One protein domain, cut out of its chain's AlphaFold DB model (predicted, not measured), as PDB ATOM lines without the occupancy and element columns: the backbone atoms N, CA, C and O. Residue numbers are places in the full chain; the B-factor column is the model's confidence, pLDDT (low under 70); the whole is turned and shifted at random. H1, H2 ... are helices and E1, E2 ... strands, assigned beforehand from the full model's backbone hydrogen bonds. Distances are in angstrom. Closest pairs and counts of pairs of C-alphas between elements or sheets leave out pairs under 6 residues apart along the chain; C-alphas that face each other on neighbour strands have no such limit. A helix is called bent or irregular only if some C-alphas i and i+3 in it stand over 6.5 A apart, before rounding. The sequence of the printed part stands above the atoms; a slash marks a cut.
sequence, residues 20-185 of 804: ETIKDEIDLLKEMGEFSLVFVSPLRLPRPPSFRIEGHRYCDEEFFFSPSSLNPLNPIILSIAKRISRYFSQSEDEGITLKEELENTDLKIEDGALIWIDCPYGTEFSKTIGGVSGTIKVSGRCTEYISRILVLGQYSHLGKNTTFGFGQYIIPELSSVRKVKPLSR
ATOM      1  N   GLU A  20      38.640  17.033  16.992       84.81
ATOM      2  CA  GLU A  20      39.705  16.987  15.982       84.81
ATOM      3  C   GLU A  20      39.725  15.666  15.198       84.81
ATOM      4  O   GLU A  20      40.094  15.641  14.021       84.81
ATOM      5  N   THR A  21      39.323  14.559  15.835       86.50
ATOM      6  CA  THR A  21      39.294  13.242  15.178       86.50
ATOM      7  C   THR A  21      38.148  13.082  14.185       86.50
ATOM      8  O   THR A  21      38.282  12.285  13.260       86.50
ATOM      9  N   ILE A  22      37.059  13.837  14.361       89.88
ATOM     10  CA  ILE A  22      35.850  13.762  13.525       89.88
ATOM     11  C   ILE A  22      35.584  15.045  12.728       89.88
ATOM     12  O   ILE A  22      34.627  15.086  11.964       89.88
ATOM     13  N   LYS A  23      36.412  16.084  12.888       92.81
ATOM     14  CA  LYS A  23      36.250  17.378  12.214       92.81
ATOM     15  C   LYS A  23      36.134  17.219  10.699       92.81
ATOM     16  O   LYS A  23      35.188  17.725  10.117       92.81
ATOM     17  N   ASP A  24      37.030  16.445  10.093       94.94
ATOM     18  CA  ASP A  24      37.035  16.242   8.640       94.94
ATOM     19  C   ASP A  24      35.770  15.497   8.163       94.94
ATOM     20  O   ASP A  24      35.263  15.772   7.081       94.94
ATOM     21  N   GLU A  25      35.215  14.590   8.984       96.12
ATOM     22  CA  GLU A  25      33.925  13.937   8.707       96.12
ATOM     23  C   GLU A  25      32.754  14.935   8.789       96.12
ATOM     24  O   GLU A  25      31.841  14.871   7.971       96.12
ATOM     25  N   ILE A  26      32.775  15.853   9.764       95.00
ATOM     26  CA  ILE A  26      31.747  16.891   9.957       95.00
ATOM     27  C   ILE A  26      31.771  17.899   8.808       95.00
ATOM     28  O   ILE A  26      30.721  18.190   8.234       95.00
ATOM     29  N   ASP A  27      32.960  18.409   8.480       95.56
ATOM     30  CA  ASP A  27      33.157  19.387   7.413       95.56
ATOM     31  C   ASP A  27      32.729  18.799   6.064       95.56
ATOM     32  O   ASP A  27      31.960  19.438   5.348       95.56
ATOM     33  N   LEU A  28      33.107  17.546   5.773       96.50
ATOM     34  CA  LEU A  28      32.658  16.865   4.560       96.50
ATOM     35  C   LEU A  28      31.134  16.682   4.539       96.50
ATOM     36  O   LEU A  28      30.503  17.046   3.554       96.50
ATOM     37  N   LEU A  29      30.519  16.174   5.615       96.38
ATOM     38  CA  LEU A  29      29.066  15.947   5.655       96.38
ATOM     39  C   LEU A  29      28.256  17.241   5.472       96.38
ATOM     40  O   LEU A  29      27.202  17.226   4.844       96.38
ATOM     41  N   LYS A  30      28.752  18.364   5.999       93.88
ATOM     42  CA  LYS A  30      28.142  19.695   5.846       93.88
ATOM     43  C   LYS A  30      28.151  20.183   4.392       93.88
ATOM     44  O   LYS A  30      27.232  20.883   3.975       93.88
ATOM     45  N   GLU A  31      29.181  19.834   3.622       94.12
ATOM     46  CA  GLU A  31      29.295  20.200   2.202       94.12
ATOM     47  C   GLU A  31      28.456  19.299   1.281       94.12
ATOM     48  O   GLU A  31      28.148  19.679   0.146       94.12
ATOM     49  N   MET A  32      28.057  18.119   1.760       94.69
ATOM     50  CA  MET A  32      27.255  17.169   0.999       94.69
ATOM     51  C   MET A  32      25.802  17.644   0.859       94.69
ATOM     52  O   MET A  32      25.171  18.081   1.817       94.69
ATOM     53  N   GLY A  33      25.260  17.536  -0.358       92.69
ATOM     54  CA  GLY A  33      23.828  17.734  -0.625       92.69
ATOM     55  C   GLY A  33      23.002  16.448  -0.541       92.69
ATOM     56  O   GLY A  33      21.776  16.519  -0.517       92.69
ATOM     57  N   GLU A  34      23.668  15.291  -0.516       94.69
ATOM     58  CA  GLU A  34      23.066  13.963  -0.397       94.69
ATOM     59  C   GLU A  34      24.031  13.016   0.325       94.69
ATOM     60  O   GLU A  34      25.236  13.084   0.093       94.69
ATOM     61  N   PHE A  35      23.526  12.124   1.178       95.50
ATOM     62  CA  PHE A  35      24.320  11.104   1.875       95.50
ATOM     63  C   PHE A  35      23.458   9.907   2.296       95.50
ATOM     64  O   PHE A  35      22.228   9.965   2.269       95.50
ATOM     65  N   SER A  36      24.093   8.816   2.729       93.69
ATOM     66  CA  SER A  36      23.391   7.598   3.143       93.69
ATOM     67  C   SER A  36      23.567   7.304   4.633       93.69
ATOM     68  O   SER A  36      24.670   7.390   5.170       93.69
ATOM     69  N   LEU A  37      22.503   6.853   5.303       92.69
ATOM     70  CA  LEU A  37      22.609   6.184   6.602       92.69
ATOM     71  C   LEU A  37      22.437   4.677   6.400       92.69
ATOM     72  O   LEU A  37      21.357   4.206   6.047       92.69
ATOM     73  N   VAL A  38      23.510   3.921   6.642       90.31
ATOM     74  CA  VAL A  38      23.541   2.460   6.484       90.31
ATOM     75  C   VAL A  38      23.519   1.791   7.855       90.31
ATOM     76  O   VAL A  38      24.513   1.830   8.584       90.31
ATOM     77  N   PHE A  39      22.406   1.155   8.220       88.75
ATOM     78  CA  PHE A  39      22.223   0.475   9.503       88.75
ATOM     79  C   PHE A  39      22.956  -0.876   9.538       88.75
ATOM     80  O   PHE A  39      22.418  -1.900   9.134       88.75
ATOM     81  N   VAL A  40      24.170  -0.903  10.096       82.44
ATOM     82  CA  VAL A  40      25.003  -2.120  10.245       82.44
ATOM     83  C   VAL A  40      24.507  -3.091  11.331       82.44
ATOM     84  O   VAL A  40      24.986  -4.225  11.469       82.44
ATOM     85  N   SER A  41      23.518  -2.664  12.119       82.19
ATOM     86  CA  SER A  41      22.741  -3.518  13.017       82.19
ATOM     87  C   SER A  41      21.286  -3.041  13.095       82.19
ATOM     88  O   SER A  41      21.048  -1.836  12.986       82.19
ATOM     89  N   PRO A  42      20.317  -3.942  13.354       86.12
ATOM     90  CA  PRO A  42      18.905  -3.577  13.420       86.12
ATOM     91  C   PRO A  42      18.621  -2.406  14.375       86.12
ATOM     92  O   PRO A  42      18.920  -2.477  15.571       86.12
ATOM     93  N   LEU A  43      18.025  -1.335  13.857       88.75
ATOM     94  CA  LEU A  43      17.594  -0.154  14.593       88.75
ATOM     95  C   LEU A  43      16.194  -0.371  15.170       88.75
ATOM     96  O   LEU A  43      15.206  -0.465  14.448       88.75
ATOM     97  N   ARG A  44      16.091  -0.396  16.502       89.12
ATOM     98  CA  ARG A  44      14.798  -0.425  17.204       89.12
ATOM     99  C   ARG A  44      14.521   0.898  17.890       89.12
ATOM    100  O   ARG A  44      14.886   1.078  19.054       89.12
ATOM    101  N   LEU A  45      13.867   1.800  17.176       89.06
ATOM    102  CA  LEU A  45      13.538   3.136  17.659       89.06
ATOM    103  C   LEU A  45      12.016   3.276  17.819       89.06
ATOM    104  O   LEU A  45      11.290   2.806  16.950       89.06
ATOM    105  N   PRO A  46      11.486   3.810  18.935       87.94
ATOM    106  CA  PRO A  46      10.043   3.971  19.104       87.94
ATOM    107  C   PRO A  46       9.491   5.066  18.187       87.94
ATOM    108  O   PRO A  46      10.116   6.118  18.048       87.94
ATOM    109  N   ARG A  47       8.285   4.856  17.641       88.44
ATOM    110  CA  ARG A  47       7.579   5.912  16.903       88.44
ATOM    111  C   ARG A  47       7.234   7.077  17.841       88.44
ATOM    112  O   ARG A  47       6.931   6.835  19.025       88.44
ATOM    113  N   PRO A  48       7.219   8.324  17.335       85.38
ATOM    114  CA  PRO A  48       6.654   9.448  18.069       85.38
ATOM    115  C   PRO A  48       5.213   9.135  18.512       85.38
ATOM    116  O   PRO A  48       4.512   8.413  17.799       85.38
ATOM    117  N   PRO A  49       4.747   9.644  19.669       83.75
ATOM    118  CA  PRO A  49       3.429   9.307  20.212       83.75
ATOM    119  C   PRO A  49       2.270   9.475  19.219       83.75
ATOM    120  O   PRO A  49       1.388   8.625  19.193       83.75
ATOM    121  N   SER A  50       2.317  10.511  18.375       81.50
ATOM    122  CA  SER A  50       1.310  10.825  17.353       81.50
ATOM    123  C   SER A  50       1.287   9.876  16.146       81.50
ATOM    124  O   SER A  50       0.335   9.916  15.380       81.50
ATOM    125  N   PHE A  51       2.299   9.019  15.974       82.69
ATOM    126  CA  PHE A  51       2.445   8.100  14.830       82.69
ATOM    127  C   PHE A  51       2.440   6.619  15.246       82.69
ATOM    128  O   PHE A  51       2.843   5.747  14.472       82.69
ATOM    129  N   ARG A  52       2.052   6.309  16.491       82.50
ATOM    130  CA  ARG A  52       1.979   4.925  16.980       82.50
ATOM    131  C   ARG A  52       0.806   4.190  16.339       82.50
ATOM    132  O   ARG A  52      -0.302   4.712  16.319       82.50
ATOM    133  N   ILE A  53       1.054   2.961  15.898       79.69
ATOM    134  CA  ILE A  53       0.027   2.058  15.371       79.69
ATOM    135  C   ILE A  53      -0.310   1.026  16.453       79.69
ATOM    136  O   ILE A  53       0.547   0.628  17.253       79.69
ATOM    137  N   GLU A  54      -1.569   0.599  16.507       76.00
ATOM    138  CA  GLU A  54      -1.990  -0.495  17.376       76.00
ATOM    139  C   GLU A  54      -1.214  -1.780  17.032       76.00
ATOM    140  O   GLU A  54      -1.028  -2.128  15.869       76.00
ATOM    141  N   GLY A  55      -0.655  -2.453  18.039       77.50
ATOM    142  CA  GLY A  55       0.188  -3.641  17.841       77.50
ATOM    143  C   GLY A  55       1.628  -3.380  17.358       77.50
ATOM    144  O   GLY A  55       2.490  -4.227  17.601       77.50
ATOM    145  N   HIS A  56       1.952  -2.211  16.778       79.88
ATOM    146  CA  HIS A  56       3.309  -1.876  16.311       79.88
ATOM    147  C   HIS A  56       3.788  -0.476  16.746       79.88
ATOM    148  O   HIS A  56       3.329   0.565  16.284       79.88
ATOM    149  N   ARG A  57       4.780  -0.441  17.648       84.31
ATOM    150  CA  ARG A  57       5.230   0.792  18.334       84.31
ATOM    151  C   ARG A  57       6.583   1.353  17.886       84.31
ATOM    152  O   ARG A  57       7.069   2.298  18.511       84.31
ATOM    153  N   TYR A  58       7.236   0.747  16.899       88.75
ATOM    154  CA  TYR A  58       8.597   1.100  16.480       88.75
ATOM    155  C   TYR A  58       8.615   1.665  15.055       88.75
ATOM    156  O   TYR A  58       7.681   1.445  14.292       88.75
ATOM    157  N   CYS A  59       9.631   2.461  14.734       88.94
ATOM    158  CA  CYS A  59       9.888   2.933  13.378       88.94
ATOM    159  C   CYS A  59      10.295   1.739  12.511       88.94
ATOM    160  O   CYS A  59      11.238   1.024  12.856       88.94
ATOM    161  N   ASP A  60       9.594   1.546  11.406       87.06
ATOM    162  CA  ASP A  60       9.772   0.506  10.397       87.06
ATOM    163  C   ASP A  60       9.815   1.151   9.001       87.06
ATOM    164  O   ASP A  60       9.808   2.375   8.877       87.06
ATOM    165  N   GLU A  61       9.877   0.331   7.951       86.38
ATOM    166  CA  GLU A  61       9.881   0.791   6.558       86.38
ATOM    167  C   GLU A  61       8.725   1.762   6.258       86.38
ATOM    168  O   GLU A  61       8.952   2.847   5.729       86.38
ATOM    169  N   GLU A  62       7.503   1.424   6.676       85.00
ATOM    170  CA  GLU A  62       6.325   2.266   6.458       85.00
ATOM    171  C   GLU A  62       6.472   3.637   7.131       85.00
ATOM    172  O   GLU A  62       6.159   4.656   6.524       85.00
ATOM    173  N   PHE A  63       7.002   3.698   8.356       88.94
ATOM    174  CA  PHE A  63       7.258   4.973   9.027       88.94
ATOM    175  C   PHE A  63       8.254   5.859   8.265       88.94
ATOM    176  O   PHE A  63       8.052   7.069   8.200       88.94
ATOM    177  N   PHE A  64       9.327   5.280   7.715       88.56
ATOM    178  CA  PHE A  64      10.368   6.055   7.030       88.56
ATOM    179  C   PHE A  64       9.939   6.571   5.653       88.56
ATOM    180  O   PHE A  64      10.456   7.604   5.232       88.56
ATOM    181  N   PHE A  65       8.996   5.900   4.984       86.19
ATOM    182  CA  PHE A  65       8.560   6.251   3.624       86.19
ATOM    183  C   PHE A  65       7.115   6.767   3.525       86.19
ATOM    184  O   PHE A  65       6.670   7.145   2.442       86.19
ATOM    185  N   SER A  66       6.357   6.809   4.625       79.12
ATOM    186  CA  SER A  66       5.006   7.376   4.621       79.12
ATOM    187  C   SER A  66       5.046   8.905   4.498       79.12
ATOM    188  O   SER A  66       5.796   9.556   5.235       79.12
ATOM    189  N   PRO A  67       4.161   9.517   3.684       66.00
ATOM    190  CA  PRO A  67       3.930  10.955   3.719       66.00
ATOM    191  C   PRO A  67       3.470  11.344   5.128       66.00
ATOM    192  O   PRO A  67       2.393  10.950   5.575       66.00
ATOM    193  N   SER A  68       4.308  12.062   5.869       64.69
ATOM    194  CA  SER A  68       4.010  12.513   7.228       64.69
ATOM    195  C   SER A  68       4.388  13.981   7.382       64.69
ATOM    196  O   SER A  68       5.293  14.479   6.719       64.69
ATOM    197  N   SER A  69       3.673  14.700   8.250       63.22
ATOM    198  CA  SER A  69       3.978  16.103   8.569       63.22
ATOM    199  C   SER A  69       5.266  16.269   9.383       63.22
ATOM    200  O   SER A  69       5.743  17.387   9.556       63.22
ATOM    201  N   LEU A  70       5.820  15.169   9.900       75.81
ATOM    202  CA  LEU A  70       7.055  15.134  10.669       75.81
ATOM    203  C   LEU A  70       8.162  14.521   9.815       75.81
ATOM    204  O   LEU A  70       7.985  13.440   9.272       75.81
ATOM    205  N   ASN A  71       9.332  15.152   9.782       85.06
ATOM    206  CA  ASN A  71      10.498  14.572   9.127       85.06
ATOM    207  C   ASN A  71      10.895  13.227   9.794       85.06
ATOM    208  O   ASN A  71      11.213  13.219  10.993       85.06
ATOM    209  N   PRO A  72      10.909  12.094   9.061       87.81
ATOM    210  CA  PRO A  72      11.214  10.777   9.628       87.81
ATOM    211  C   PRO A  72      12.652  10.621  10.152       87.81
ATOM    212  O   PRO A  72      12.933   9.662  10.875       87.81
ATOM    213  N   LEU A  73      13.560  11.561   9.849       89.62
ATOM    214  CA  LEU A  73      14.905  11.621  10.438       89.62
ATOM    215  C   LEU A  73      14.911  12.165  11.870       89.62
ATOM    216  O   LEU A  73      15.801  11.818  12.651       89.62
ATOM    217  N   ASN A  74      13.911  12.964  12.255       88.81
ATOM    218  CA  ASN A  74      13.872  13.625  13.561       88.81
ATOM    219  C   ASN A  74      14.005  12.637  14.733       88.81
ATOM    220  O   ASN A  74      14.805  12.901  15.632       88.81
ATOM    221  N   PRO A  75      13.315  11.476  14.756       88.31
ATOM    222  CA  PRO A  75      13.521  10.472  15.798       88.31
ATOM    223  C   PRO A  75      14.978  10.004  15.929       88.31
ATOM    224  O   PRO A  75      15.440   9.786  17.053       88.31
ATOM    225  N   ILE A  76      15.701   9.846  14.814       89.81
ATOM    226  CA  ILE A  76      17.107   9.421  14.809       89.81
ATOM    227  C   ILE A  76      17.968  10.526  15.425       89.81
ATOM    228  O   ILE A  76      18.659  10.271  16.414       89.81
ATOM    229  N   ILE A  77      17.866  11.755  14.911       90.00
ATOM    230  CA  ILE A  77      18.654  12.911  15.371       90.00
ATOM    231  C   ILE A  77      18.402  13.181  16.862       90.00
ATOM    232  O   ILE A  77      19.347  13.275  17.645       90.00
ATOM    233  N   LEU A  78      17.135  13.199  17.293       87.44
ATOM    234  CA  LEU A  78      16.749  13.382  18.699       87.44
ATOM    235  C   LEU A  78      17.308  12.281  19.611       87.44
ATOM    236  O   LEU A  78      17.731  12.559  20.737       87.44
ATOM    237  N   SER A  79      17.308  11.027  19.146       86.75
ATOM    238  CA  SER A  79      17.862   9.895  19.896       86.75
ATOM    239  C   SER A  79      19.371  10.047  20.102       86.75
ATOM    240  O   SER A  79      19.859   9.857  21.222       86.75
ATOM    241  N   ILE A  80      20.096  10.458  19.054       87.31
ATOM    242  CA  ILE A  80      21.535  10.729  19.126       87.31
ATOM    243  C   ILE A  80      21.805  11.902  20.078       87.31
ATOM    244  O   ILE A  80      22.589  11.764  21.018       87.31
ATOM    245  N   ALA A  81      21.121  13.032  19.891       84.12
ATOM    246  CA  ALA A  81      21.331  14.245  20.679       84.12
ATOM    247  C   ALA A  81      21.113  14.005  22.180       84.12
ATOM    248  O   ALA A  81      21.976  14.313  23.002       84.12
ATOM    249  N   LYS A  82      19.998  13.350  22.539       81.88
ATOM    250  CA  LYS A  82      19.681  12.958  23.925       81.88
ATOM    251  C   LYS A  82      20.732  12.030  24.529       81.88
ATOM    252  O   LYS A  82      20.874  11.946  25.750       81.88
ATOM    253  N   ARG A  83      21.413  11.253  23.692       78.38
ATOM    254  CA  ARG A  83      22.457  10.340  24.134       78.38
ATOM    255  C   ARG A  83      23.768  11.069  24.363       78.38
ATOM    256  O   ARG A  83      24.387  10.835  25.396       78.38
ATOM    257  N   ILE A  84      24.155  11.937  23.438       76.50
ATOM    258  CA  ILE A  84      25.362  12.763  23.510       76.50
ATOM    259  C   ILE A  84      25.284  13.716  24.706       76.50
ATOM    260  O   ILE A  84      26.241  13.785  25.471       76.50
ATOM    261  N   SER A  85      24.131  14.344  24.958       73.88
ATOM    262  CA  SER A  85      23.949  15.287  26.074       73.88
ATOM    263  C   SER A  85      24.193  14.692  27.467       73.88
ATOM    264  O   SER A  85      24.383  15.426  28.426       73.88
ATOM    265  N   ARG A  86      24.232  13.358  27.604       66.88
ATOM    266  CA  ARG A  86      24.606  12.680  28.860       66.88
ATOM    267  C   ARG A  86      26.112  12.662  29.128       66.88
ATOM    268  O   ARG A  86      26.510  12.311  30.233       66.88
ATOM    269  N   TYR A  87      26.931  12.942  28.117       60.06
ATOM    270  CA  TYR A  87      28.390  12.808  28.170       60.06
ATOM    271  C   TYR A  87      29.132  14.133  28.010       60.06
ATOM    272  O   TYR A  87      30.320  14.186  28.316       60.06
ATOM    273  N   PHE A  88      28.452  15.176  27.539       58.44
ATOM    274  CA  PHE A  88      28.998  16.521  27.431       58.44
ATOM    275  C   PHE A  88      28.290  17.403  28.456       58.44
ATOM    276  O   PHE A  88      27.062  17.481  28.463       58.44
ATOM    277  N   SER A  89      29.061  18.030  29.347       48.53
ATOM    278  CA  SER A  89      28.569  19.101  30.214       48.53
ATOM    279  C   SER A  89      27.985  20.193  29.322       48.53
ATOM    280  O   SER A  89      28.618  20.542  28.328       48.53
ATOM    281  N   GLN A  90      26.791  20.695  29.640       45.91
ATOM    282  CA  GLN A  90      26.201  21.830  28.933       45.91
ATOM    283  C   GLN A  90      27.179  23.011  28.996       45.91
ATOM    284  O   GLN A  90      27.269  23.686  30.015       45.91
ATOM    285  N   SER A  91      27.940  23.240  27.928       40.44
ATOM    286  CA  SER A  91      28.362  24.591  27.603       40.44
ATOM    287  C   SER A  91      27.130  25.245  27.000       40.44
ATOM    288  O   SER A  91      26.719  24.901  25.891       40.44
ATOM    289  N   GLU A  92      26.489  26.092  27.797       43.31
ATOM    290  CA  GLU A  92      25.618  27.152  27.310       43.31
ATOM    291  C   GLU A  92      26.440  28.003  26.342       43.31
ATOM    292  O   GLU A  92      27.152  28.904  26.759       43.31
ATOM    293  N   ASP A  93      26.420  27.663  25.061       45.31
ATOM    294  CA  ASP A  93      26.793  28.604  24.019       45.31
ATOM    295  C   ASP A  93      26.133  28.185  22.708       45.31
ATOM    296  O   ASP A  93      26.083  26.998  22.382       45.31
ATOM    297  N   GLU A  94      25.638  29.200  22.000       45.75
ATOM    298  CA  GLU A  94      24.816  29.184  20.780       45.75
ATOM    299  C   GLU A  94      23.301  29.079  21.043       45.75
ATOM    300  O   GLU A  94      22.730  28.018  21.277       45.75
ATOM    301  N   GLY A  95      22.631  30.239  21.013       48.59
ATOM    302  CA  GLY A  95      21.206  30.447  21.301       48.59
ATOM    303  C   GLY A  95      20.216  29.870  20.282       48.59
ATOM    304  O   GLY A  95      19.196  30.503  20.029       48.59
ATOM    305  N   ILE A  96      20.507  28.698  19.713       57.44
ATOM    306  CA  ILE A  96      19.604  27.928  18.854       57.44
ATOM    307  C   ILE A  96      19.376  26.563  19.507       57.44
ATOM    308  O   ILE A  96      20.299  25.801  19.792       57.44
ATOM    309  N   THR A  97      18.118  26.237  19.774       69.69
ATOM    310  CA  THR A  97      17.733  24.952  20.356       69.69
ATOM    311  C   THR A  97      17.729  23.853  19.286       69.69
ATOM    312  O   THR A  97      17.361  24.088  18.140       69.69
ATOM    313  N   LEU A  98      18.029  22.597  19.654       76.50
ATOM    314  CA  LEU A  98      17.882  21.432  18.752       76.50
ATOM    315  C   LEU A  98      16.490  21.369  18.090       76.50
ATOM    316  O   LEU A  98      16.335  20.817  17.007       76.50
ATOM    317  N   LYS A  99      15.466  21.911  18.755       76.19
ATOM    318  CA  LYS A  99      14.115  22.000  18.208       76.19
ATOM    319  C   LYS A  99      14.050  22.956  17.011       76.19
ATOM    320  O   LYS A  99      13.470  22.582  16.002       76.19
ATOM    321  N   GLU A 100      14.678  24.125  17.103       77.81
ATOM    322  CA  GLU A 100      14.761  25.104  16.009       77.81
ATOM    323  C   GLU A 100      15.600  24.572  14.837       77.81
ATOM    324  O   GLU A 100      15.213  24.746  13.686       77.81
ATOM    325  N   GLU A 101      16.692  23.850  15.103       83.44
ATOM    326  CA  GLU A 101      17.472  23.150  14.066       83.44
ATOM    327  C   GLU A 101      16.620  22.117  13.303       83.44
ATOM    328  O   GLU A 101      16.619  22.077  12.075       83.44
ATOM    329  N   LEU A 102      15.834  21.302  14.018       82.06
ATOM    330  CA  LEU A 102      14.965  20.282  13.414       82.06
ATOM    331  C   LEU A 102      13.737  20.851  12.691       82.06
ATOM    332  O   LEU A 102      13.154  20.154  11.861       82.06
ATOM    333  N   GLU A 103      13.300  22.063  13.032       80.19
ATOM    334  CA  GLU A 103      12.206  22.757  12.339       80.19
ATOM    335  C   GLU A 103      12.698  23.449  11.058       80.19
ATOM    336  O   GLU A 103      11.942  23.538  10.092       80.19
ATOM    337  N   ASN A 104      13.966  23.874  11.024       77.06
ATOM    338  CA  ASN A 104      14.571  24.585   9.894       77.06
ATOM    339  C   ASN A 104      15.422  23.698   8.966       77.06
ATOM    340  O   ASN A 104      15.885  24.171   7.929       77.06
ATOM    341  N   THR A 105      15.640  22.429   9.318       82.25
ATOM    342  CA  THR A 105      16.393  21.478   8.491       82.25
ATOM    343  C   THR A 105      15.686  21.208   7.158       82.25
ATOM    344  O   THR A 105      14.497  20.889   7.117       82.25
ATOM    345  N   ASP A 106      16.436  21.259   6.059       86.38
ATOM    346  CA  ASP A 106      15.959  20.907   4.715       86.38
ATOM    347  C   ASP A 106      16.071  19.401   4.415       86.38
ATOM    348  O   ASP A 106      15.564  18.947   3.388       86.38
ATOM    349  N   LEU A 107      16.708  18.643   5.316       91.25
ATOM    350  CA  LEU A 107      16.962  17.214   5.161       91.25
ATOM    351  C   LEU A 107      15.698  16.401   4.873       91.25
ATOM    352  O   LEU A 107      14.714  16.510   5.602       91.25
ATOM    353  N   LYS A 108      15.729  15.515   3.879       90.56
ATOM    354  CA  LYS A 108      14.603  14.629   3.534       90.56
ATOM    355  C   LYS A 108      15.088  13.230   3.203       90.56
ATOM    356  O   LYS A 108      16.167  13.058   2.652       90.56
ATOM    357  N   ILE A 109      14.282  12.224   3.532       90.62
ATOM    358  CA  ILE A 109      14.508  10.863   3.038       90.62
ATOM    359  C   ILE A 109      13.909  10.783   1.636       90.62
ATOM    360  O   ILE A 109      12.693  10.893   1.492       90.62
ATOM    361  N   GLU A 110      14.757  10.604   0.628       86.56
ATOM    362  CA  GLU A 110      14.323  10.495  -0.773       86.56
ATOM    363  C   GLU A 110      13.994   9.050  -1.154       86.56
ATOM    364  O   GLU A 110      13.057   8.783  -1.899       86.56
ATOM    365  N   ASP A 111      14.794   8.105  -0.657       83.56
ATOM    366  CA  ASP A 111      14.780   6.711  -1.094       83.56
ATOM    367  C   ASP A 111      15.471   5.821  -0.048       83.56
ATOM    368  O   ASP A 111      16.150   6.296   0.868       83.56
ATOM    369  N   GLY A 112      15.323   4.507  -0.165       82.44
ATOM    370  CA  GLY A 112      16.038   3.554   0.665       82.44
ATOM    371  C   GLY A 112      15.549   2.121   0.511       82.44
ATOM    372  O   GLY A 112      14.605   1.816  -0.207       82.44
ATOM    373  N   ALA A 113      16.226   1.226   1.222       80.62
ATOM    374  CA  ALA A 113      15.916  -0.193   1.276       80.62
ATOM    375  C   ALA A 113      15.930  -0.623   2.733       80.62
ATOM    376  O   ALA A 113      16.999  -0.694   3.345       80.62
ATOM    377  N   LEU A 114      14.760  -0.894   3.296       83.31
ATOM    378  CA  LEU A 114      14.632  -1.238   4.702       83.31
ATOM    379  C   LEU A 114      13.937  -2.579   4.871       83.31
ATOM    380  O   LEU A 114      12.993  -2.911   4.165       83.31
ATOM    381  N   ILE A 115      14.407  -3.360   5.838       79.44
ATOM    382  CA  ILE A 115      13.796  -4.629   6.210       79.44
ATOM    383  C   ILE A 115      13.673  -4.734   7.723       79.44
ATOM    384  O   ILE A 115      14.632  -4.524   8.467       79.44
ATOM    385  N   TRP A 116      12.478  -5.082   8.195       84.56
ATOM    386  CA  TRP A 116      12.263  -5.400   9.600       84.56
ATOM    387  C   TRP A 116      12.825  -6.787   9.926       84.56
ATOM    388  O   TRP A 116      12.445  -7.783   9.311       84.56
ATOM    389  N   ILE A 117      13.714  -6.855  10.917       79.12
ATOM    390  CA  ILE A 117      14.325  -8.097  11.392       79.12
ATOM    391  C   ILE A 117      14.018  -8.237  12.873       79.12
ATOM    392  O   ILE A 117      14.531  -7.466  13.677       79.12
ATOM    393  N   ASP A 118      13.259  -9.261  13.254       81.81
ATOM    394  CA  ASP A 118      13.058  -9.639  14.651       81.81
ATOM    395  C   ASP A 118      13.573 -11.062  14.888       81.81
ATOM    396  O   ASP A 118      13.184 -12.015  14.221       81.81
ATOM    397  N   CYS A 119      14.470 -11.210  15.861       70.31
ATOM    398  CA  CYS A 119      14.995 -12.491  16.302       70.31
ATOM    399  C   CYS A 119      14.349 -12.866  17.642       70.31
ATOM    400  O   CYS A 119      14.625 -12.208  18.652       70.31
ATOM    401  N   PRO A 120      13.524 -13.922  17.692       73.69
ATOM    402  CA  PRO A 120      13.033 -14.464  18.949       73.69
ATOM    403  C   PRO A 120      14.199 -14.864  19.866       73.69
ATOM    404  O   PRO A 120      15.201 -15.417  19.403       73.69
ATOM    405  N   TYR A 121      14.092 -14.565  21.160       67.31
ATOM    406  CA  TYR A 121      15.084 -14.932  22.170       67.31
ATOM    407  C   TYR A 121      14.428 -15.257  23.518       67.31
ATOM    408  O   TYR A 121      13.282 -14.892  23.784       67.31
ATOM    409  N   GLY A 122      15.191 -15.928  24.384       68.06
ATOM    410  CA  GLY A 122      14.692 -16.478  25.645       68.06
ATOM    411  C   GLY A 122      14.143 -17.896  25.482       68.06
ATOM    412  O   GLY A 122      14.018 -18.400  24.370       68.06
ATOM    413  N   THR A 123      13.846 -18.548  26.602       68.50
ATOM    414  CA  THR A 123      13.434 -19.962  26.663       68.50
ATOM    415  C   THR A 123      12.089 -20.238  25.993       68.50
ATOM    416  O   THR A 123      11.902 -21.309  25.434       68.50
ATOM    417  N   GLU A 124      11.177 -19.265  26.004       73.69
ATOM    418  CA  GLU A 124       9.827 -19.392  25.433       73.69
ATOM    419  C   GLU A 124       9.682 -18.737  24.050       73.69
ATOM    420  O   GLU A 124       8.595 -18.736  23.486       73.69
ATOM    421  N   PHE A 125      10.746 -18.120  23.514       69.56
ATOM    422  CA  PHE A 125      10.730 -17.369  22.246       69.56
ATOM    423  C   PHE A 125       9.640 -16.275  22.129       69.56
ATOM    424  O   PHE A 125       9.404 -15.746  21.048       69.56
ATOM    425  N   SER A 126       9.020 -15.871  23.244       72.56
ATOM    426  CA  SER A 126       7.951 -14.862  23.301       72.56
ATOM    427  C   SER A 126       8.450 -13.418  23.180       72.56
ATOM    428  O   SER A 126       7.670 -12.492  22.957       72.56
ATOM    429  N   LYS A 127       9.763 -13.195  23.320       71.06
ATOM    430  CA  LYS A 127      10.405 -11.883  23.174       71.06
ATOM    431  C   LYS A 127      11.227 -11.848  21.896       71.06
ATOM    432  O   LYS A 127      11.953 -12.790  21.603       71.06
ATOM    433  N   THR A 128      11.195 -10.722  21.187       75.50
ATOM    434  CA  THR A 128      12.045 -10.490  20.013       75.50
ATOM    435  C   THR A 128      13.101  -9.431  20.296       75.50
ATOM    436  O   THR A 128      12.848  -8.451  21.007       75.50
ATOM    437  N   ILE A 129      14.301  -9.620  19.753       75.81
ATOM    438  CA  ILE A 129      15.358  -8.614  19.671       75.81
ATOM    439  C   ILE A 129      15.642  -8.351  18.196       75.81
ATOM    440  O   ILE A 129      15.737  -9.290  17.413       75.81
ATOM    441  N   GLY A 130      15.722  -7.088  17.798       80.94
ATOM    442  CA  GLY A 130      15.621  -6.750  16.386       80.94
ATOM    443  C   GLY A 130      15.159  -5.324  16.160       80.94
ATOM    444  O   GLY A 130      15.072  -4.557  17.116       80.94
ATOM    445  N   GLY A 131      14.886  -4.978  14.911       86.81
ATOM    446  CA  GLY A 131      14.547  -3.646  14.431       86.81
ATOM    447  C   GLY A 131      14.674  -3.562  12.912       86.81
ATOM    448  O   GLY A 131      14.841  -4.581  12.242       86.81
ATOM    449  N   VAL A 132      14.627  -2.352  12.369       87.25
ATOM    450  CA  VAL A 132      14.815  -2.121  10.936       87.25
ATOM    451  C   VAL A 132      16.303  -2.165  10.564       87.25
ATOM    452  O   VAL A 132      17.142  -1.627  11.280       87.25
ATOM    453  N   SER A 133      16.651  -2.828   9.467       86.88
ATOM    454  CA  SER A 133      18.006  -2.910   8.908       86.88
ATOM    455  C   SER A 133      17.988  -2.441   7.457       86.88
ATOM    456  O   SER A 133      16.942  -2.512   6.816       86.88
ATOM    457  N   GLY A 134      19.134  -1.998   6.941       86.44
ATOM    458  CA  GLY A 134      19.286  -1.556   5.555       86.44
ATOM    459  C   GLY A 134      19.768  -0.113   5.453       86.44
ATOM    460  O   GLY A 134      20.507   0.350   6.322       86.44
ATOM    461  N   THR A 135      19.361   0.588   4.399       88.38
ATOM    462  CA  THR A 135      19.896   1.906   4.036       88.38
ATOM    463  C   THR A 135      18.775   2.905   3.795       88.38
ATOM    464  O   THR A 135      17.779   2.569   3.159       88.38
ATOM    465  N   ILE A 136      18.967   4.145   4.240       91.44
ATOM    466  CA  ILE A 136      18.171   5.303   3.815       91.44
ATOM    467  C   ILE A 136      19.078   6.336   3.150       91.44
ATOM    468  O   ILE A 136      20.185   6.581   3.634       91.44
ATOM    469  N   LYS A 137      18.609   6.922   2.049       91.69
ATOM    470  CA  LYS A 137      19.249   8.044   1.360       91.69
ATOM    471  C   LYS A 137      18.607   9.342   1.813       91.69
ATOM    472  O   LYS A 137      17.382   9.454   1.852       91.69
ATOM    473  N   VAL A 138      19.448  10.304   2.149       94.56
ATOM    474  CA  VAL A 138      19.055  11.606   2.667       94.56
ATOM    475  C   VAL A 138      19.529  12.680   1.698       94.56
ATOM    476  O   VAL A 138      20.705  12.693   1.350       94.56
ATOM    477  N   SER A 139      18.629  13.563   1.276       93.88
ATOM    478  CA  SER A 139      18.938  14.803   0.555       93.88
ATOM    479  C   SER A 139      18.885  15.995   1.508       93.88
ATOM    480  O   SER A 139      18.296  15.895   2.584       93.88
ATOM    481  N   GLY A 140      19.470  17.121   1.108       91.88
ATOM    482  CA  GLY A 140      19.508  18.365   1.882       91.88
ATOM    483  C   GLY A 140      20.869  18.610   2.531       91.88
ATOM    484  O   GLY A 140      21.723  17.721   2.582       91.88
ATOM    485  N   ARG A 141      21.092  19.834   3.011       90.81
ATOM    486  CA  ARG A 141      22.364  20.242   3.617       90.81
ATOM    487  C   ARG A 141      22.275  20.238   5.133       90.81
ATOM    488  O   ARG A 141      21.470  20.935   5.742       90.81
ATOM    489  N   CYS A 142      23.187  19.503   5.761       90.69
ATOM    490  CA  CYS A 142      23.304  19.525   7.210       90.69
ATOM    491  C   CYS A 142      23.847  20.879   7.691       90.69
ATOM    492  O   CYS A 142      24.824  21.402   7.153       90.69
ATOM    493  N   THR A 143      23.265  21.415   8.765       89.69
ATOM    494  CA  THR A 143      23.913  22.471   9.551       89.69
ATOM    495  C   THR A 143      25.141  21.909  10.266       89.69
ATOM    496  O   THR A 143      25.273  20.695  10.441       89.69
ATOM    497  N   GLU A 144      26.037  22.781  10.735       86.69
ATOM    498  CA  GLU A 144      27.189  22.369  11.550       86.69
ATOM    499  C   GLU A 144      26.745  21.501  12.743       86.69
ATOM    500  O   GLU A 144      27.314  20.442  13.014       86.69
ATOM    501  N   TYR A 145      25.670  21.909  13.419       86.06
ATOM    502  CA  TYR A 145      25.138  21.197  14.572       86.06
ATOM    503  C   TYR A 145      24.593  19.807  14.207       86.06
ATOM    504  O   TYR A 145      24.947  18.814  14.856       86.06
ATOM    505  N   ILE A 146      23.787  19.698  13.144       89.38
ATOM    506  CA  ILE A 146      23.255  18.406  12.689       89.38
ATOM    507  C   ILE A 146      24.378  17.490  12.181       89.38
ATOM    508  O   ILE A 146      24.390  16.308  12.541       89.38
ATOM    509  N   SER A 147      25.362  18.017  11.443       91.88
ATOM    510  CA  SER A 147      26.533  17.253  10.990       91.88
ATOM    511  C   SER A 147      27.287  16.641  12.168       91.88
ATOM    512  O   SER A 147      27.577  15.442  12.170       91.88
ATOM    513  N   ARG A 148      27.535  17.423  13.228       89.44
ATOM    514  CA  ARG A 148      28.173  16.933  14.465       89.44
ATOM    515  C   ARG A 148      27.386  15.792  15.099       89.44
ATOM    516  O   ARG A 148      27.980  14.778  15.477       89.44
ATOM    517  N   ILE A 149      26.063  15.926  15.196       89.12
ATOM    518  CA  ILE A 149      25.196  14.883  15.757       89.12
ATOM    519  C   ILE A 149      25.258  13.613  14.904       89.12
ATOM    520  O   ILE A 149      25.518  12.534  15.440       89.12
ATOM    521  N   LEU A 150      25.061  13.716  13.589       92.12
ATOM    522  CA  LEU A 150      25.035  12.555  12.697       92.12
ATOM    523  C   LEU A 150      26.390  11.837  12.630       92.12
ATOM    524  O   LEU A 150      26.429  10.604  12.651       92.12
ATOM    525  N   VAL A 151      27.506  12.566  12.636       92.25
ATOM    526  CA  VAL A 151      28.843  11.956  12.670       92.25
ATOM    527  C   VAL A 151      29.076  11.221  13.992       92.25
ATOM    528  O   VAL A 151      29.493  10.061  13.983       92.25
ATOM    529  N   LEU A 152      28.730  11.826  15.134       88.12
ATOM    530  CA  LEU A 152      28.827  11.177  16.451       88.12
ATOM    531  C   LEU A 152      27.884   9.968  16.597       88.12
ATOM    532  O   LEU A 152      28.177   9.022  17.343       88.12
ATOM    533  N   GLY A 153      26.763   9.957  15.875       87.94
ATOM    534  CA  GLY A 153      25.837   8.827  15.810       87.94
ATOM    535  C   GLY A 153      26.493   7.529  15.317       87.94
ATOM    536  O   GLY A 153      26.202   6.465  15.872       87.94
ATOM    537  N   GLN A 154      27.466   7.617  14.395       88.88
ATOM    538  CA  GLN A 154      28.213   6.455  13.875       88.88
ATOM    539  C   GLN A 154      28.953   5.669  14.976       88.88
ATOM    540  O   GLN A 154      29.192   4.463  14.860       88.88
ATOM    541  N   TYR A 155      29.300   6.348  16.071       84.50
ATOM    542  CA  TYR A 155      30.110   5.802  17.157       84.50
ATOM    543  C   TYR A 155      29.302   5.461  18.420       84.50
ATOM    544  O   TYR A 155      29.780   4.717  19.280       84.50
ATOM    545  N   SER A 156      28.075   5.980  18.555       79.62
ATOM    546  CA  SER A 156      27.328   5.966  19.825       79.62
ATOM    547  C   SER A 156      26.184   4.943  19.922       79.62
ATOM    548  O   SER A 156      25.744   4.675  21.045       79.62
ATOM    549  N   HIS A 157      25.771   4.307  18.811       80.56
ATOM    550  CA  HIS A 157      24.641   3.353  18.698       80.56
ATOM    551  C   HIS A 157      23.275   3.924  19.122       80.56
ATOM    552  O   HIS A 157      23.188   4.689  20.078       80.56
ATOM    553  N   LEU A 158      22.171   3.530  18.472       78.12
ATOM    554  CA  LEU A 158      20.912   4.302  18.551       78.12
ATOM    555  C   LEU A 158      19.624   3.488  18.764       78.12
ATOM    556  O   LEU A 158      18.523   4.019  18.624       78.12
ATOM    557  N   GLY A 159      19.724   2.215  19.150       75.19
ATOM    558  CA  GLY A 159      18.561   1.367  19.435       75.19
ATOM    559  C   GLY A 159      18.054   1.415  20.883       75.19
ATOM    560  O   GLY A 159      18.750   1.830  21.807       75.19
ATOM    561  N   LYS A 160      16.847   0.878  21.115       74.94
ATOM    562  CA  LYS A 160      16.269   0.670  22.459       74.94
ATOM    563  C   LYS A 160      17.193  -0.117  23.397       74.94
ATOM    564  O   LYS A 160      17.188   0.125  24.601       74.94
ATOM    565  N   ASN A 161      17.940  -1.087  22.863       69.62
ATOM    566  CA  ASN A 161      18.838  -1.934  23.641       69.62
ATOM    567  C   ASN A 161      20.274  -1.827  23.133       69.62
ATOM    568  O   ASN A 161      20.637  -2.354  22.086       69.62
ATOM    569  N   THR A 162      21.086  -1.128  23.910       67.38
ATOM    570  CA  THR A 162      22.400  -0.648  23.474       67.38
ATOM    571  C   THR A 162      23.528  -1.520  24.007       67.38
ATOM    572  O   THR A 162      24.615  -1.526  23.446       67.38
ATOM    573  N   THR A 163      23.227  -2.346  25.010       66.00
ATOM    574  CA  THR A 163      24.113  -3.378  25.560       66.00
ATOM    575  C   THR A 163      24.492  -4.425  24.515       66.00
ATOM    576  O   THR A 163      25.594  -4.956  24.548       66.00
ATOM    577  N   PHE A 164      23.596  -4.702  23.566       63.78
ATOM    578  CA  PHE A 164      23.848  -5.630  22.461       63.78
ATOM    579  C   PHE A 164      24.401  -4.945  21.202       63.78
ATOM    580  O   PHE A 164      24.582  -5.616  20.190       63.78
ATOM    581  N   GLY A 165      24.638  -3.628  21.238       66.31
ATOM    582  CA  GLY A 165      25.127  -2.884  20.076       66.31
ATOM    583  C   GLY A 165      24.121  -2.786  18.920       66.31
ATOM    584  O   GLY A 165      24.529  -2.829  17.767       66.31
ATOM    585  N   PHE A 166      22.814  -2.670  19.194       76.62
ATOM    586  CA  PHE A 166      21.790  -2.471  18.154       76.62
ATOM    587  C   PHE A 166      21.593  -0.997  17.772       76.62
ATOM    588  O   PHE A 166      21.745  -0.091  18.601       76.62
ATOM    589  N   GLY A 167      21.172  -0.767  16.525       83.62
ATOM    590  CA  GLY A 167      20.927   0.559  15.956       83.62
ATOM    591  C   GLY A 167      22.201   1.336  15.649       83.62
ATOM    592  O   GLY A 167      22.218   2.558  15.760       83.62
ATOM    593  N   GLN A 168      23.284   0.635  15.345       86.06
ATOM    594  CA  GLN A 168      24.470   1.238  14.759       86.06
ATOM    595  C   GLN A 168      24.237   1.535  13.277       86.06
ATOM    596  O   GLN A 168      23.735   0.668  12.559       86.06
ATOM    597  N   TYR A 169      24.676   2.705  12.820       90.06
ATOM    598  CA  TYR A 169      24.820   3.007  11.401       90.06
ATOM    599  C   TYR A 169      26.222   3.515  11.071       90.06
ATOM    600  O   TYR A 169      26.987   3.878  11.966       90.06
ATOM    601  N   ILE A 170      26.530   3.566   9.778       90.81
ATOM    602  CA  ILE A 170      27.653   4.321   9.222       90.81
ATOM    603  C   ILE A 170      27.166   5.243   8.100       90.81
ATOM    604  O   ILE A 170      26.105   4.999   7.524       90.81
ATOM    605  N   ILE A 171      27.964   6.263   7.792       93.31
ATOM    606  CA  ILE A 171      27.832   7.113   6.604       93.31
ATOM    607  C   ILE A 171      28.970   6.705   5.656       93.31
ATOM    608  O   ILE A 171      30.134   7.030   5.931       93.31
ATOM    609  N   PRO A 172      28.710   5.869   4.633       91.06
ATOM    610  CA  PRO A 172      29.753   5.321   3.763       91.06
ATOM    611  C   PRO A 172      30.612   6.388   3.083       91.06
ATOM    612  O   PRO A 172      31.822   6.206   2.936       91.06
ATOM    613  N   GLU A 173      30.001   7.508   2.719       94.38
ATOM    614  CA  GLU A 173      30.617   8.601   1.972       94.38
ATOM    615  C   GLU A 173      31.733   9.300   2.763       94.38
ATOM    616  O   GLU A 173      32.672   9.828   2.175       94.38
ATOM    617  N   LEU A 174      31.708   9.215   4.097       94.38
ATOM    618  CA  LEU A 174      32.736   9.795   4.971       94.38
ATOM    619  C   LEU A 174      33.972   8.898   5.133       94.38
ATOM    620  O   LEU A 174      34.921   9.256   5.825       94.38
ATOM    621  N   SER A 175      33.978   7.706   4.528       90.44
ATOM    622  CA  SER A 175      35.040   6.711   4.724       90.44
ATOM    623  C   SER A 175      36.439   7.188   4.320       90.44
ATOM    624  O   SER A 175      37.408   6.750   4.938       90.44
ATOM    625  N   SER A 176      36.553   8.087   3.339       91.12
ATOM    626  CA  SER A 176      37.828   8.604   2.816       91.12
ATOM    627  C   SER A 176      38.548   9.561   3.771       91.12
ATOM    628  O   SER A 176      39.777   9.611   3.768       91.12
ATOM    629  N   VAL A 177      37.801  10.295   4.599       93.44
ATOM    630  CA  VAL A 177      38.327  11.272   5.574       93.44
ATOM    631  C   VAL A 177      38.339  10.732   7.007       93.44
ATOM    632  O   VAL A 177      38.839  11.374   7.930       93.44
ATOM    633  N   ARG A 178      37.790   9.531   7.214       90.50
ATOM    634  CA  ARG A 178      37.609   8.943   8.538       90.50
ATOM    635  C   ARG A 178      38.940   8.527   9.171       90.50
ATOM    636  O   ARG A 178      39.600   7.597   8.710       90.50
ATOM    637  N   LYS A 179      39.277   9.143  10.309       87.19
ATOM    638  CA  LYS A 179      40.486   8.824  11.098       87.19
ATOM    639  C   LYS A 179      40.274   7.696  12.108       87.19
ATOM    640  O   LYS A 179      41.198   6.941  12.398       87.19
ATOM    641  N   VAL A 180      39.066   7.582  12.663       82.75
ATOM    642  CA  VAL A 180      38.730   6.589  13.693       82.75
ATOM    643  C   VAL A 180      37.763   5.571  13.110       82.75
ATOM    644  O   VAL A 180      36.694   5.918  12.625       82.75
ATOM    645  N   LYS A 181      38.105   4.281  13.158       77.25
ATOM    646  CA  LYS A 181      37.192   3.241  12.674       77.25
ATOM    647  C   LYS A 181      35.966   3.161  13.602       77.25
ATOM    648  O   LYS A 181      36.160   3.032  14.815       77.25
ATOM    649  N   PRO A 182      34.721   3.190  13.083       73.12
ATOM    650  CA  PRO A 182      33.541   3.002  13.910       73.12
ATOM    651  C   PRO A 182      33.572   1.611  14.540       73.12
ATOM    652  O   PRO A 182      34.275   0.705  14.069       73.12
ATOM    653  N   LEU A 183      32.798   1.424  15.609       70.81
ATOM    654  CA  LEU A 183      32.668   0.110  16.231       70.81
ATOM    655  C   LEU A 183      32.265  -0.915  15.160       70.81
ATOM    656  O   LEU A 183      31.475  -0.642  14.267       70.81
ATOM    657  N   SER A 184      32.884  -2.082  15.171       66.00
ATOM    658  CA  SER A 184      32.600  -3.116  14.179       66.00
ATOM    659  C   SER A 184      32.639  -4.473  14.852       66.00
ATOM    660  O   SER A 184      33.071  -4.615  15.999       66.00
ATOM    661  N   ARG A 185      32.124  -5.487  14.160       67.00
ATOM    662  CA  ARG A 185      32.116  -6.853  14.678       67.00
ATOM    663  C   ARG A 185      33.557  -7.343  14.816       67.00
ATOM    664  O   ARG A 185      34.348  -7.178  13.897       67.00
TER     665      ARG A 185
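Overview. This is residues 20 to 185 of the 804 residues of the protein "CRISPR-associated endonuclease Cas1" of Deltaproteobacteria bacterium (UniProt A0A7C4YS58). A long, twisted sheet of three strands, with E1 and E2 sharply bent, forms a wall beside a small cluster of helices, in which H5 lies between H3 and H1 and both pack crosswise on it. The E2 and E3 hairpin reaches one end of the longest axis, H2 packs on E2, and the loop of residues 85 to 95 sticks out. The printed part has 166 residues, with six named helices and three named strands in the order H1 E1 H2 H3 H4 E2 E3 H5 H6; the sheet order is E1 E3 E2, antiparallel, and the class is mixed. It is compact, with a radius of gyration of the C-alphas of 16.0 A and spans of 49 by 37 by 32 A.

Arrangement. H1, residues 20 to 31, touches H5, residues 144 to 156, at a steep tilt of 55 degrees, opposite ways; their closest C-alphas, of Ile 26 and Ser 147, are 5.3 A apart. With residues 25 to 29 alone, H1 only just touches H6, residues 172 to 176, with 3 pairs of C-alphas within 8 A, the closest being Glu 25 and Leu 174 at 5.7 A. E1, residues 34 to 43, is antiparallel to E3, residues 127 to 139, with N 37 and O 136 at 2.9 A, within hydrogen-bond range. H2, residues 61 to 65, is on the sheet at a height of 6.8 A, over none of its strands. H3, residues 74 to 84, touches H5 about perpendicular at 72 degrees, only just past steep; the closest C-alphas, of Ile 80 and Gly 153, are 5.8 A apart. H4, residues 98 to 104, is close to but not clearly touching H3, at 6.7 A between the C-alphas of Asn 74 and Leu 102. E2, residues 108 to 121, forms a hairpin with E3, with N 115 and O 133 at 2.8 A, within hydrogen-bond range. H5 only just grazes the sheet with residues 150 to 154, and H6 only grazes it with residues 172 to 174. Every O i to N i+4 pair is within hydrogen-bond range in H2, H3 and H4, against 6 of 8 in H1, 7 of 9 in H5 and 0 of 1 in H6, where 1 of 2 O i to N i+3 pairs is.

Along the chain. H1 begins at C-alpha 20 (39.705, 16.987, 15.982) and measures 17.6 A; it is irregular, with C-alphas 21 and 24 7.5 A apart, as is H6, with C-alphas 173 and 176 7.3 A apart. E1 measures 21.3 A and bends by 85 degrees at residue 40. E2 measures 34.9 A and bends by 83 degrees at residue 111; E3, 36.0 A, begins at C-alpha 127 (10.405, -11.883, 23.174). H3 measures 15.2 A and H5 18.4 A; H6 ends at C-alpha 176 (37.828, 8.604, 2.816).

Size, cuts and confidence. The two C-alphas farthest apart, of Gly 95 and Glu 124, are 51.3 A apart. The printed part has no cut; the links E1 to H2, H3 to H4 and H5 to H6 are long. Mean pLDDT of the printed part is 81.8, and 26 residues are under 70, among them 86 to 97 and 161 to 165.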